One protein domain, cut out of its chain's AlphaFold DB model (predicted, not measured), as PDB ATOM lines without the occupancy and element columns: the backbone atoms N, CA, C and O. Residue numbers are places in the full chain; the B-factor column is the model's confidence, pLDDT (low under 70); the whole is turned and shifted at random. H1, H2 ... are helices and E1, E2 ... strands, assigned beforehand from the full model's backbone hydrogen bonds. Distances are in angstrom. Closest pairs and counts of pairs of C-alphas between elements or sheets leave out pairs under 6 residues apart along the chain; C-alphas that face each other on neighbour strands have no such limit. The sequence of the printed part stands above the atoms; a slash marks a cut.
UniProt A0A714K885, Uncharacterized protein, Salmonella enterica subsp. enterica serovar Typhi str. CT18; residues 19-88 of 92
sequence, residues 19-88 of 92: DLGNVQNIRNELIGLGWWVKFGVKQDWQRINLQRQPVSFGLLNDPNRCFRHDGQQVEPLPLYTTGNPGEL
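AT A GLANCE: This is residues 19 to 88 of the 92 residues of an uncharacterized protein of Salmonella enterica subsp. enterica serovar Typhi str. CT18 (UniProt A0A714K885). A narrow sheet of three short strands, E1, E2 and E3, is grazed by one longer helix, H1, while the small helices H2, H3 and H4 sit round its margins and no helix touches another. Loops reach the two ends of the longest axis, at Gln 51 between H2 and E2 and at Asp 70 between H3 and E3. The 70 printed residues run H1 E1 H2 E2 H3 E3 H4, of mixed class; the mixed sheet has the order E1 E2 E3. The whole is compact, with a radius of gyration of the C-alphas of 12.4 A and spans of 37 by 26 by 15 A.

HOW THE PARTS SIT: Start at H1, residues 20 to 32, which only grazes the sheet with residues 26 to 31; its closest C-alphas to E1, residues 36 to 40, are Arg 27 and Val 37, 6.4 A apart. H2, residues 42 to 45, also only grazes the sheet. E2, residues 55 to 59, is parallel to E1 at 14 degrees; look for N 38 and O 56, 3.0 A apart. E1, H2 and E2 form a strand-helix-strand unit, two parallel neighbour strands with a helix between, its crossover right-handed. H3, residues 62 to 66, is not on the sheet, but only just, with 4 pairs of C-alphas within 10 A. E3, residues 79 to 82, is antiparallel to E2 at 158 degrees, with N 57 and O 80 2.8 A apart. H4, residues 85 to 88, is close to H1 but not clearly touching: the C-alphas of Leu 30 and Leu 88 are 7.5 A apart. Each O i to N i+4 pair in H1 and H3 is within hydrogen-bond range; H2 and H4 are too short for one.

IN THESE COORDINATES: Find C-alpha 20 at (350.272, 250.032, 433.780); H1 runs 18.8 A from there. E1 measures 12.3 A, E2 13.2 A and E3 10.0 A. H4 ends at C-alpha 88, (347.282, 236.778, 421.992).

THE WHOLE: The C-alphas of Gln 51 and Asp 70, the two farthest apart, are 37.5 A apart. The printed part has no cut, and its one long link is residues 67 to 78. Confidence is under 70 at 17 residues, among them 19 to 26 and 85 to 88.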
ATOM      1  N   ASP A  19     351.106 251.540 429.165       51.06
ATOM      2  CA  ASP A  19     351.023 252.049 430.547       51.06
ATOM      3  C   ASP A  19     350.459 250.966 431.489       51.06
ATOM      4  O   ASP A  19     349.785 250.036 431.048       51.06
ATOM      5  N   LEU A  20     350.685 251.063 432.805       51.72
ATOM      6  CA  LEU A  20     350.272 250.032 433.780       51.72
ATOM      7  C   LEU A  20     348.761 249.698 433.716       51.72
ATOM      8  O   LEU A  20     348.358 248.557 433.955       51.72
ATOM      9  N   GLY A  21     347.921 250.671 433.346       51.81
ATOM     10  CA  GLY A  21     346.491 250.456 433.089       51.81
ATOM     11  C   GLY A  21     346.224 249.491 431.926       51.81
ATOM     12  O   GLY A  21     345.337 248.642 432.018       51.81
ATOM     13  N   ASN A  22     347.050 249.527 430.880       62.03
ATOM     14  CA  ASN A  22     346.964 248.592 429.761       62.03
ATOM     15  C   ASN A  22     347.345 247.169 430.185       62.03
ATOM     16  O   ASN A  22     346.732 246.225 429.702       62.03
ATOM     17  N   VAL A  23     348.258 246.982 431.147       62.59
ATOM     18  CA  VAL A  23     348.584 245.640 431.675       62.59
ATOM     19  C   VAL A  23     347.373 244.994 432.358       62.59
ATOM     20  O   VAL A  23     347.148 243.789 432.216       62.59
ATOM     21  N   GLN A  24     346.563 245.775 433.081       65.81
ATOM     22  CA  GLN A  24     345.331 245.264 433.689       65.81
ATOM     23  C   GLN A  24     344.258 244.945 432.642       65.81
ATOM     24  O   GLN A  24     343.597 243.912 432.756       65.81
ATOM     25  N   ASN A  25     344.120 245.776 431.606       66.50
ATOM     26  CA  ASN A  25     343.189 245.525 430.503       66.50
ATOM     27  C   ASN A  25     343.575 244.264 429.719       66.50
ATOM     28  O   ASN A  25     342.750 243.364 429.583       66.50
ATOM     29  N   ILE A  26     344.851 244.128 429.339       67.94
ATOM     30  CA  ILE A  26     345.411 242.936 428.684       67.94
ATOM     31  C   ILE A  26     345.154 241.686 429.531       67.94
ATOM     32  O   ILE A  26     344.713 240.656 429.021       67.94
ATOM     33  N   ARG A  27     345.376 241.762 430.850       72.75
ATOM     34  CA  ARG A  27     345.060 240.657 431.765       72.75
ATOM     35  C   ARG A  27     343.580 240.277 431.700       72.75
ATOM     36  O   ARG A  27     343.274 239.088 431.636       72.75
ATOM     37  N   ASN A  28     342.679 241.251 431.777       73.81
ATOM     38  CA  ASN A  28     341.240 240.998 431.810       73.81
ATOM     39  C   ASN A  28     340.738 240.408 430.487       73.81
ATOM     40  O   ASN A  28     339.962 239.455 430.506       73.81
ATOM     41  N   GLU A  29     341.225 240.912 429.356       74.44
ATOM     42  CA  GLU A  29     340.899 240.381 428.031       74.44
ATOM     43  C   GLU A  29     341.398 238.945 427.857       74.44
ATOM     44  O   GLU A  29     340.639 238.077 427.426       74.44
ATOM     45  N   LEU A  30     342.627 238.645 428.285       71.25
ATOM     46  CA  LEU A  30     343.158 237.281 428.259       71.25
ATOM     47  C   LEU A  30     342.339 236.324 429.133       71.25
ATOM     48  O   LEU A  30     342.016 235.219 428.696       71.25
ATOM     49  N   ILE A  31     341.943 236.750 430.335       79.19
ATOM     50  CA  ILE A  31     341.032 235.969 431.186       79.19
ATOM     51  C   ILE A  31     339.691 235.735 430.473       79.19
ATOM     52  O   ILE A  31     339.172 234.620 430.514       79.19
ATOM     53  N   GLY A  32     339.156 236.743 429.776       79.06
ATOM     54  CA  GLY A  32     337.944 236.622 428.957       79.06
ATOM     55  C   GLY A  32     338.068 235.602 427.819       79.06
ATOM     56  O   GLY A  32     337.088 234.943 427.478       79.06
ATOM     57  N   LEU A  33     339.278 235.405 427.290       78.62
ATOM     58  CA  LEU A  33     339.613 234.369 426.305       78.62
ATOM     59  C   LEU A  33     339.924 232.996 426.937       78.62
ATOM     60  O   LEU A  33     340.336 232.073 426.237       78.62
ATOM     61  N   GLY A  34     339.764 232.837 428.254       81.19
ATOM     62  CA  GLY A  34     340.030 231.584 428.967       81.19
ATOM     63  C   GLY A  34     341.506 231.344 429.305       81.19
ATOM     64  O   GLY A  34     341.876 230.240 429.724       81.19
ATOM     65  N   TRP A  35     342.363 232.356 429.159       81.75
ATOM     66  CA  TRP A  35     343.765 232.249 429.545       81.75
ATOM     67  C   TRP A  35     343.910 232.281 431.062       81.75
ATOM     68  O   TRP A  35     343.249 233.036 431.779       81.75
ATOM     69  N   TRP A  36     344.850 231.493 431.561       81.06
ATOM     70  CA  TRP A  36     345.303 231.598 432.933       81.06
ATOM     71  C   TRP A  36     346.381 232.679 433.027       81.06
ATOM     72  O   TRP A  36     347.481 232.512 432.499       81.06
ATOM     73  N   VAL A  37     346.074 233.793 433.693       79.81
ATOM     74  CA  VAL A  37     347.000 234.926 433.834       79.81
ATOM     75  C   VAL A  37     347.443 235.071 435.287       79.81
ATOM     76  O   VAL A  37     346.601 235.251 436.170       79.81
ATOM     77  N   LYS A  38     348.755 235.023 435.556       81.50
ATOM     78  CA  LYS A  38     349.304 235.162 436.918       81.50
ATOM     79  C   LYS A  38     350.595 235.982 436.944       81.50
ATOM     80  O   LYS A  38     351.486 235.776 436.133       81.50
ATOM     81  N   PHE A  39     350.727 236.830 437.962       79.25
ATOM     82  CA  PHE A  39     352.027 237.321 438.420       79.25
ATOM     83  C   PHE A  39     352.465 236.507 439.636       79.25
ATOM     84  O   PHE A  39     351.688 236.337 440.578       79.25
ATOM     85  N   GLY A  40     353.675 235.955 439.609       80.25
ATOM     86  CA  GLY A  40     354.153 235.070 440.672       80.25
ATOM     87  C   GLY A  40     355.663 235.086 440.843       80.25
ATOM     88  O   GLY A  40     356.382 235.838 440.191       80.25
ATOM     89  N   VAL A  41     356.160 234.241 441.739       82.94
ATOM     90  CA  VAL A  41     357.602 234.011 441.888       82.94
ATOM     91  C   VAL A  41     358.067 232.926 440.918       82.94
ATOM     92  O   VAL A  41     357.268 232.140 440.415       82.94
ATOM     93  N   LYS A  42     359.372 232.826 440.660       76.81
ATOM     94  CA  LYS A  42     359.926 231.860 439.692       76.81
ATOM     95  C   LYS A  42     359.499 230.405 439.965       76.81
ATOM     96  O   LYS A  42     359.312 229.631 439.031       76.81
ATOM     97  N   GLN A  43     359.315 230.035 441.232       78.81
ATOM     98  CA  GLN A  43     358.853 228.706 441.645       78.81
ATOM     99  C   GLN A  43     357.388 228.440 441.268       78.81
ATOM    100  O   GLN A  43     357.016 227.285 441.079       78.81
ATOM    101  N   ASP A  44     356.561 229.483 441.144       77.12
ATOM    102  CA  ASP A  44     355.181 229.335 440.681       77.12
ATOM    103  C   ASP A  44     355.149 228.841 439.240       77.12
ATOM    104  O   ASP A  44     354.377 227.934 438.946       77.12
ATOM    105  N   TRP A  45     356.019 229.376 438.372       72.56
ATOM    106  CA  TRP A  45     356.091 228.988 436.960       72.56
ATOM    107  C   TRP A  45     356.302 227.481 436.787       72.56
ATOM    108  O   TRP A  45     355.622 226.830 435.999       72.56
ATOM    109  N   GLN A  46     357.193 226.903 437.595       71.12
ATOM    110  CA  GLN A  46     357.521 225.475 437.556       71.12
ATOM    111  C   GLN A  46     356.352 224.567 437.960       71.12
ATOM    112  O   GLN A  46     356.373 223.374 437.670       71.12
ATOM    113  N   ARG A  47     355.350 225.112 438.655       76.12
ATOM    114  CA  ARG A  47     354.176 224.377 439.138       76.12
ATOM    115  C   ARG A  47     352.964 224.534 438.222       76.12
ATOM    116  O   ARG A  47     351.925 223.935 438.495       76.12
ATOM    117  N   ILE A  48     353.063 225.341 437.165       72.19
ATOM    118  CA  ILE A  48     351.950 225.559 436.246       72.19
ATOM    119  C   ILE A  48     351.756 224.316 435.387       72.19
ATOM    120  O   ILE A  48     352.670 223.845 434.711       72.19
ATOM    121  N   ASN A  49     350.527 223.811 435.376       72.50
ATOM    122  CA  ASN A  49     350.136 222.754 434.461       72.50
ATOM    123  C   ASN A  49     349.874 223.338 433.062       72.50
ATOM    124  O   ASN A  49     348.751 223.732 432.745       72.50
ATOM    125  N   LEU A  50     350.914 223.359 432.226       70.25
ATOM    126  CA  LEU A  50     350.881 223.899 430.859       70.25
ATOM    127  C   LEU A  50     350.011 223.076 429.884       70.25
ATOM    128  O   LEU A  50     349.812 223.492 428.750       70.25
ATOM    129  N   GLN A  51     349.497 221.910 430.292       69.25
ATOM    130  CA  GLN A  51     348.727 221.020 429.414       69.25
ATOM    131  C   GLN A  51     347.231 221.352 429.357       69.25
ATOM    132  O   GLN A  51     346.513 220.765 428.551       69.25
ATOM    133  N   ARG A  52     346.731 222.230 430.237       68.19
ATOM    134  CA  ARG A  52     345.282 222.416 430.420       68.19
ATOM    135  C   ARG A  52     344.693 223.635 429.723       68.19
ATOM    136  O   ARG A  52     343.546 223.561 429.301       68.19
ATOM    137  N   GLN A  53     345.429 224.737 429.626       76.75
ATOM    138  CA  GLN A  53     344.929 225.972 429.020       76.75
ATOM    139  C   GLN A  53     346.080 226.917 428.665       76.75
ATOM    140  O   GLN A  53     347.169 226.770 429.230       76.75
ATOM    141  N   PRO A  54     345.846 227.897 427.775       79.69
ATOM    142  CA  PRO A  54     346.791 228.973 427.544       79.69
ATOM    143  C   PRO A  54     347.142 229.692 428.849       79.69
ATOM    144  O   PRO A  54     346.276 229.949 429.686       79.69
ATOM    145  N   VAL A  55     348.413 230.015 429.029       79.81
ATOM    146  CA  VAL A  55     348.969 230.654 430.219       79.81
ATOM    147  C   VAL A  55     349.703 231.914 429.794       79.81
ATOM    148  O   VAL A  55     350.446 231.894 428.816       79.81
ATOM    149  N   SER A  56     349.542 232.983 430.569       80.50
ATOM    150  CA  SER A  56     350.399 234.168 430.545       80.50
ATOM    151  C   SER A  56     350.913 234.439 431.956       80.50
ATOM    152  O   SER A  56     350.134 234.575 432.901       80.50
ATOM    153  N   PHE A  57     352.231 234.462 432.126       79.38
ATOM    154  CA  PHE A  57     352.869 234.571 433.430       79.38
ATOM    155  C   PHE A  57     353.924 235.672 433.454       79.38
ATOM    156  O   PHE A  57     354.847 235.659 432.647       79.38
ATOM    157  N   GLY A  58     353.833 236.585 434.414       82.31
ATOM    158  CA  GLY A  58     354.881 237.568 434.707       82.31
ATOM    159  C   GLY A  58     355.518 237.314 436.072       82.31
ATOM    160  O   GLY A  58     354.897 236.699 436.946       82.31
ATOM    161  N   LEU A  59     356.740 237.803 436.304       82.00
ATOM    162  CA  LEU A  59     357.291 237.774 437.661       82.00
ATOM    163  C   LEU A  59     356.725 238.933 438.474       82.00
ATOM    164  O   LEU A  59     356.606 240.055 437.993       82.00
ATOM    165  N   LEU A  60     356.426 238.673 439.744       82.19
ATOM    166  CA  LEU A  60     355.837 239.658 440.654       82.19
ATOM    167  C   LEU A  60     356.701 240.922 440.824       82.19
ATOM    168  O   LEU A  60     356.172 241.997 441.090       82.19
ATOM    169  N   ASN A  61     358.018 240.798 440.649       81.25
ATOM    170  CA  ASN A  61     358.960 241.907 440.801       81.25
ATOM    171  C   ASN A  61     359.160 242.722 439.516       81.25
ATOM    172  O   ASN A  61     359.709 243.819 439.589       81.25
ATOM    173  N   ASP A  62     358.743 242.211 438.355       78.75
ATOM    174  CA  ASP A  62     358.963 242.898 437.083       78.75
ATOM    175  C   ASP A  62     358.117 244.174 436.933       78.75
ATOM    176  O   ASP A  62     358.678 245.163 436.475       78.75
ATOM    177  N   PRO A  63     356.847 244.259 437.389       75.25
ATOM    178  CA  PRO A  63     356.095 245.511 437.331       75.25
ATOM    179  C   PRO A  63     356.802 246.689 438.019       75.25
ATOM    180  O   PRO A  63     356.857 247.779 437.468       75.25
ATOM    181  N   ASN A  64     357.423 246.463 439.180       77.94
ATOM    182  CA  ASN A  64     358.139 247.522 439.904       77.94
ATOM    183  C   ASN A  64     359.429 247.969 439.200       77.94
ATOM    184  O   ASN A  64     359.918 249.063 439.467       77.94
ATOM    185  N   ARG A  65     360.008 247.117 438.345       81.00
ATOM    186  CA  ARG A  65     361.178 247.462 437.527       81.00
ATOM    187  C   ARG A  65     360.760 248.144 436.225       81.00
ATOM    188  O   ARG A  65     361.394 249.105 435.806       81.00
ATOM    189  N   CYS A  66     359.705 247.638 435.595       75.19
ATOM    190  CA  CYS A  66     359.282 248.019 434.251       75.19
ATOM    191  C   CYS A  66     358.394 249.267 434.219       75.19
ATOM    192  O   CYS A  66     358.271 249.875 433.158       75.19
ATOM    193  N   PHE A  67     357.797 249.667 435.346       74.88
ATOM    194  CA  PHE A  67     356.906 250.823 435.440       74.88
ATOM    195  C   PHE A  67     357.384 251.817 436.496       74.88
ATOM    196  O   PHE A  67     357.799 251.446 437.593       74.88
ATOM    197  N   ARG A  68     357.291 253.106 436.169       77.19
ATOM    198  CA  ARG A  68     357.486 254.208 437.115       77.19
ATOM    199  C   ARG A  68     356.299 254.332 438.071       77.19
ATOM    200  O   ARG A  68     355.233 253.762 437.856       77.19
ATOM    201  N   HIS A  69     356.475 255.135 439.119       77.75
ATOM    202  CA  HIS A  69     355.421 255.431 440.098       77.75
ATOM    203  C   HIS A  69     354.181 256.108 439.493       77.75
ATOM    204  O   HIS A  69     353.102 256.007 440.066       77.75
ATOM    205  N   ASP A  70     354.330 256.780 438.349       77.69
ATOM    206  CA  ASP A  70     353.236 257.369 437.568       77.69
ATOM    207  C   ASP A  70     352.547 256.356 436.633       77.69
ATOM    208  O   ASP A  70     351.591 256.703 435.943       77.69
ATOM    209  N   GLY A  71     352.996 255.097 436.627       68.44
ATOM    210  CA  GLY A  71     352.459 254.032 435.788       68.44
ATOM    211  C   GLY A  71     353.012 254.009 434.364       68.44
ATOM    212  O   GLY A  71     352.590 253.142 433.597       68.44
ATOM    213  N   GLN A  72     353.954 254.895 434.015       71.31
ATOM    214  CA  GLN A  72     354.587 254.899 432.699       71.31
ATOM    215  C   GLN A  72     355.595 253.755 432.580       71.31
ATOM    216  O   GLN A  72     356.457 253.565 433.447       71.31
ATOM    217  N   GLN A  73     355.521 253.012 431.479       73.31
ATOM    218  CA  GLN A  73     356.484 251.957 431.188       73.31
ATOM    219  C   GLN A  73     357.848 252.536 430.800       73.31
ATOM    220  O   GLN A  73     357.957 253.388 429.919       73.31
ATOM    221  N   VAL A  74     358.900 252.043 431.449       77.50
ATOM    222  CA  VAL A  74     360.302 252.395 431.170       77.50
ATOM    223  C   VAL A  74     361.089 251.260 430.537       77.50
ATOM    224  O   VAL A  74     362.065 251.515 429.837       77.50
ATOM    225  N   GLU A  75     360.659 250.019 430.757       72.62
ATOM    226  CA  GLU A  75     361.252 248.822 430.171       72.62
ATOM    227  C   GLU A  75     360.140 247.858 429.734       72.62
ATOM    228  O   GLU A  75     359.080 247.820 430.372       72.62
ATOM    229  N   PRO A  76     360.359 247.035 428.694       69.50
ATOM    230  CA  PRO A  76     359.447 245.952 428.342       69.50
ATOM    231  C   PRO A  76     359.121 245.078 429.558       69.50
ATOM    232  O   PRO A  76     360.020 244.702 430.314       69.50
ATOM    233  N   LEU A  77     357.839 244.760 429.761       73.69
ATOM    234  CA  LEU A  77     357.424 243.832 430.811       73.69
ATOM    235  C   LEU A  77     357.590 242.402 430.278       73.69
ATOM    236  O   LEU A  77     356.860 242.015 429.363       73.69
ATOM    237  N   PRO A  78     358.515 241.596 430.821       74.12
ATOM    238  CA  PRO A  78     358.690 240.233 430.353       74.12
ATOM    239  C   PRO A  78     357.501 239.371 430.786       74.12
ATOM    240  O   PRO A  78     357.154 239.288 431.967       74.12
ATOM    241  N   LEU A  79     356.894 238.698 429.812       75.81
ATOM    242  CA  LEU A  79     355.820 237.738 430.025       75.81
ATOM    243  C   LEU A  79     356.198 236.396 429.395       75.81
ATOM    244  O   LEU A  79     356.716 236.325 428.283       75.81
ATOM    245  N   TYR A  80     355.913 235.324 430.123       74.12
ATOM    246  CA  TYR A  80     356.073 233.946 429.690       74.12
ATOM    247  C   TYR A  80     354.708 233.391 429.327       74.12
ATOM    248  O   TYR A  80     353.831 233.242 430.179       74.12
ATOM    249  N   THR A  81     354.527 233.079 428.053       74.19
ATOM    250  CA  THR A  81     353.235 232.659 427.519       74.19
ATOM    251  C   THR A  81     353.321 231.288 426.871       74.19
ATOM    252  O   THR A  81     354.254 231.005 426.122       74.19
ATOM    253  N   THR A  82     352.317 230.450 427.099       72.81
ATOM    254  CA  THR A  82     352.070 229.246 426.298       72.81
ATOM    255  C   THR A  82     350.619 229.277 425.844       72.81
ATOM    256  O   THR A  82     349.735 229.534 426.648       72.81
ATOM    257  N   GLY A  83     350.354 229.115 424.553       69.88
ATOM    258  CA  GLY A  83     349.012 229.310 424.008       69.88
ATOM    259  C   GLY A  83     349.029 229.613 422.519       69.88
ATOM    260  O   GLY A  83     350.087 229.608 421.888       69.88
ATOM    261  N   ASN A  84     347.853 229.879 421.947       70.94
ATOM    262  CA  ASN A  84     347.740 230.232 420.538       70.94
ATOM    263  C   ASN A  84     348.237 231.676 420.307       70.94
ATOM    264  O   ASN A  84     347.600 232.622 420.780       70.94
ATOM    265  N   PRO A  85     349.325 231.888 419.545       63.56
ATOM    266  CA  PRO A  85     349.851 233.230 419.293       63.56
ATOM    267  C   PRO A  85     348.877 234.119 418.502       63.56
ATOM    268  O   PRO A  85     348.960 235.340 418.596       63.56
ATOM    269  N   GLY A  86     347.947 233.539 417.736       65.06
ATOM    270  CA  GLY A  86     346.923 234.285 417.006       65.06
ATOM    271  C   GLY A  86     345.842 234.892 417.903       65.06
ATOM    272  O   GLY A  86     345.279 235.921 417.548       65.06
ATOM    273  N   GLU A  87     345.557 234.288 419.058       67.44
ATOM    274  CA  GLU A  87     344.628 234.858 420.043       67.44
ATOM    275  C   GLU A  87     345.293 235.959 420.854       67.44
ATOM    276  O   GLU A  87     344.695 237.007 421.064       67.44
ATOM    277  N   LEU A  88     346.558 235.768 421.231       66.81
ATOM    278  CA  LEU A  88     347.282 236.778 421.992       66.81
ATOM    279  C   LEU A  88     347.501 238.074 421.198       66.81
ATOM    280  O   LEU A  88     347.356 239.156 421.749       66.81
TER     281      LEU A  88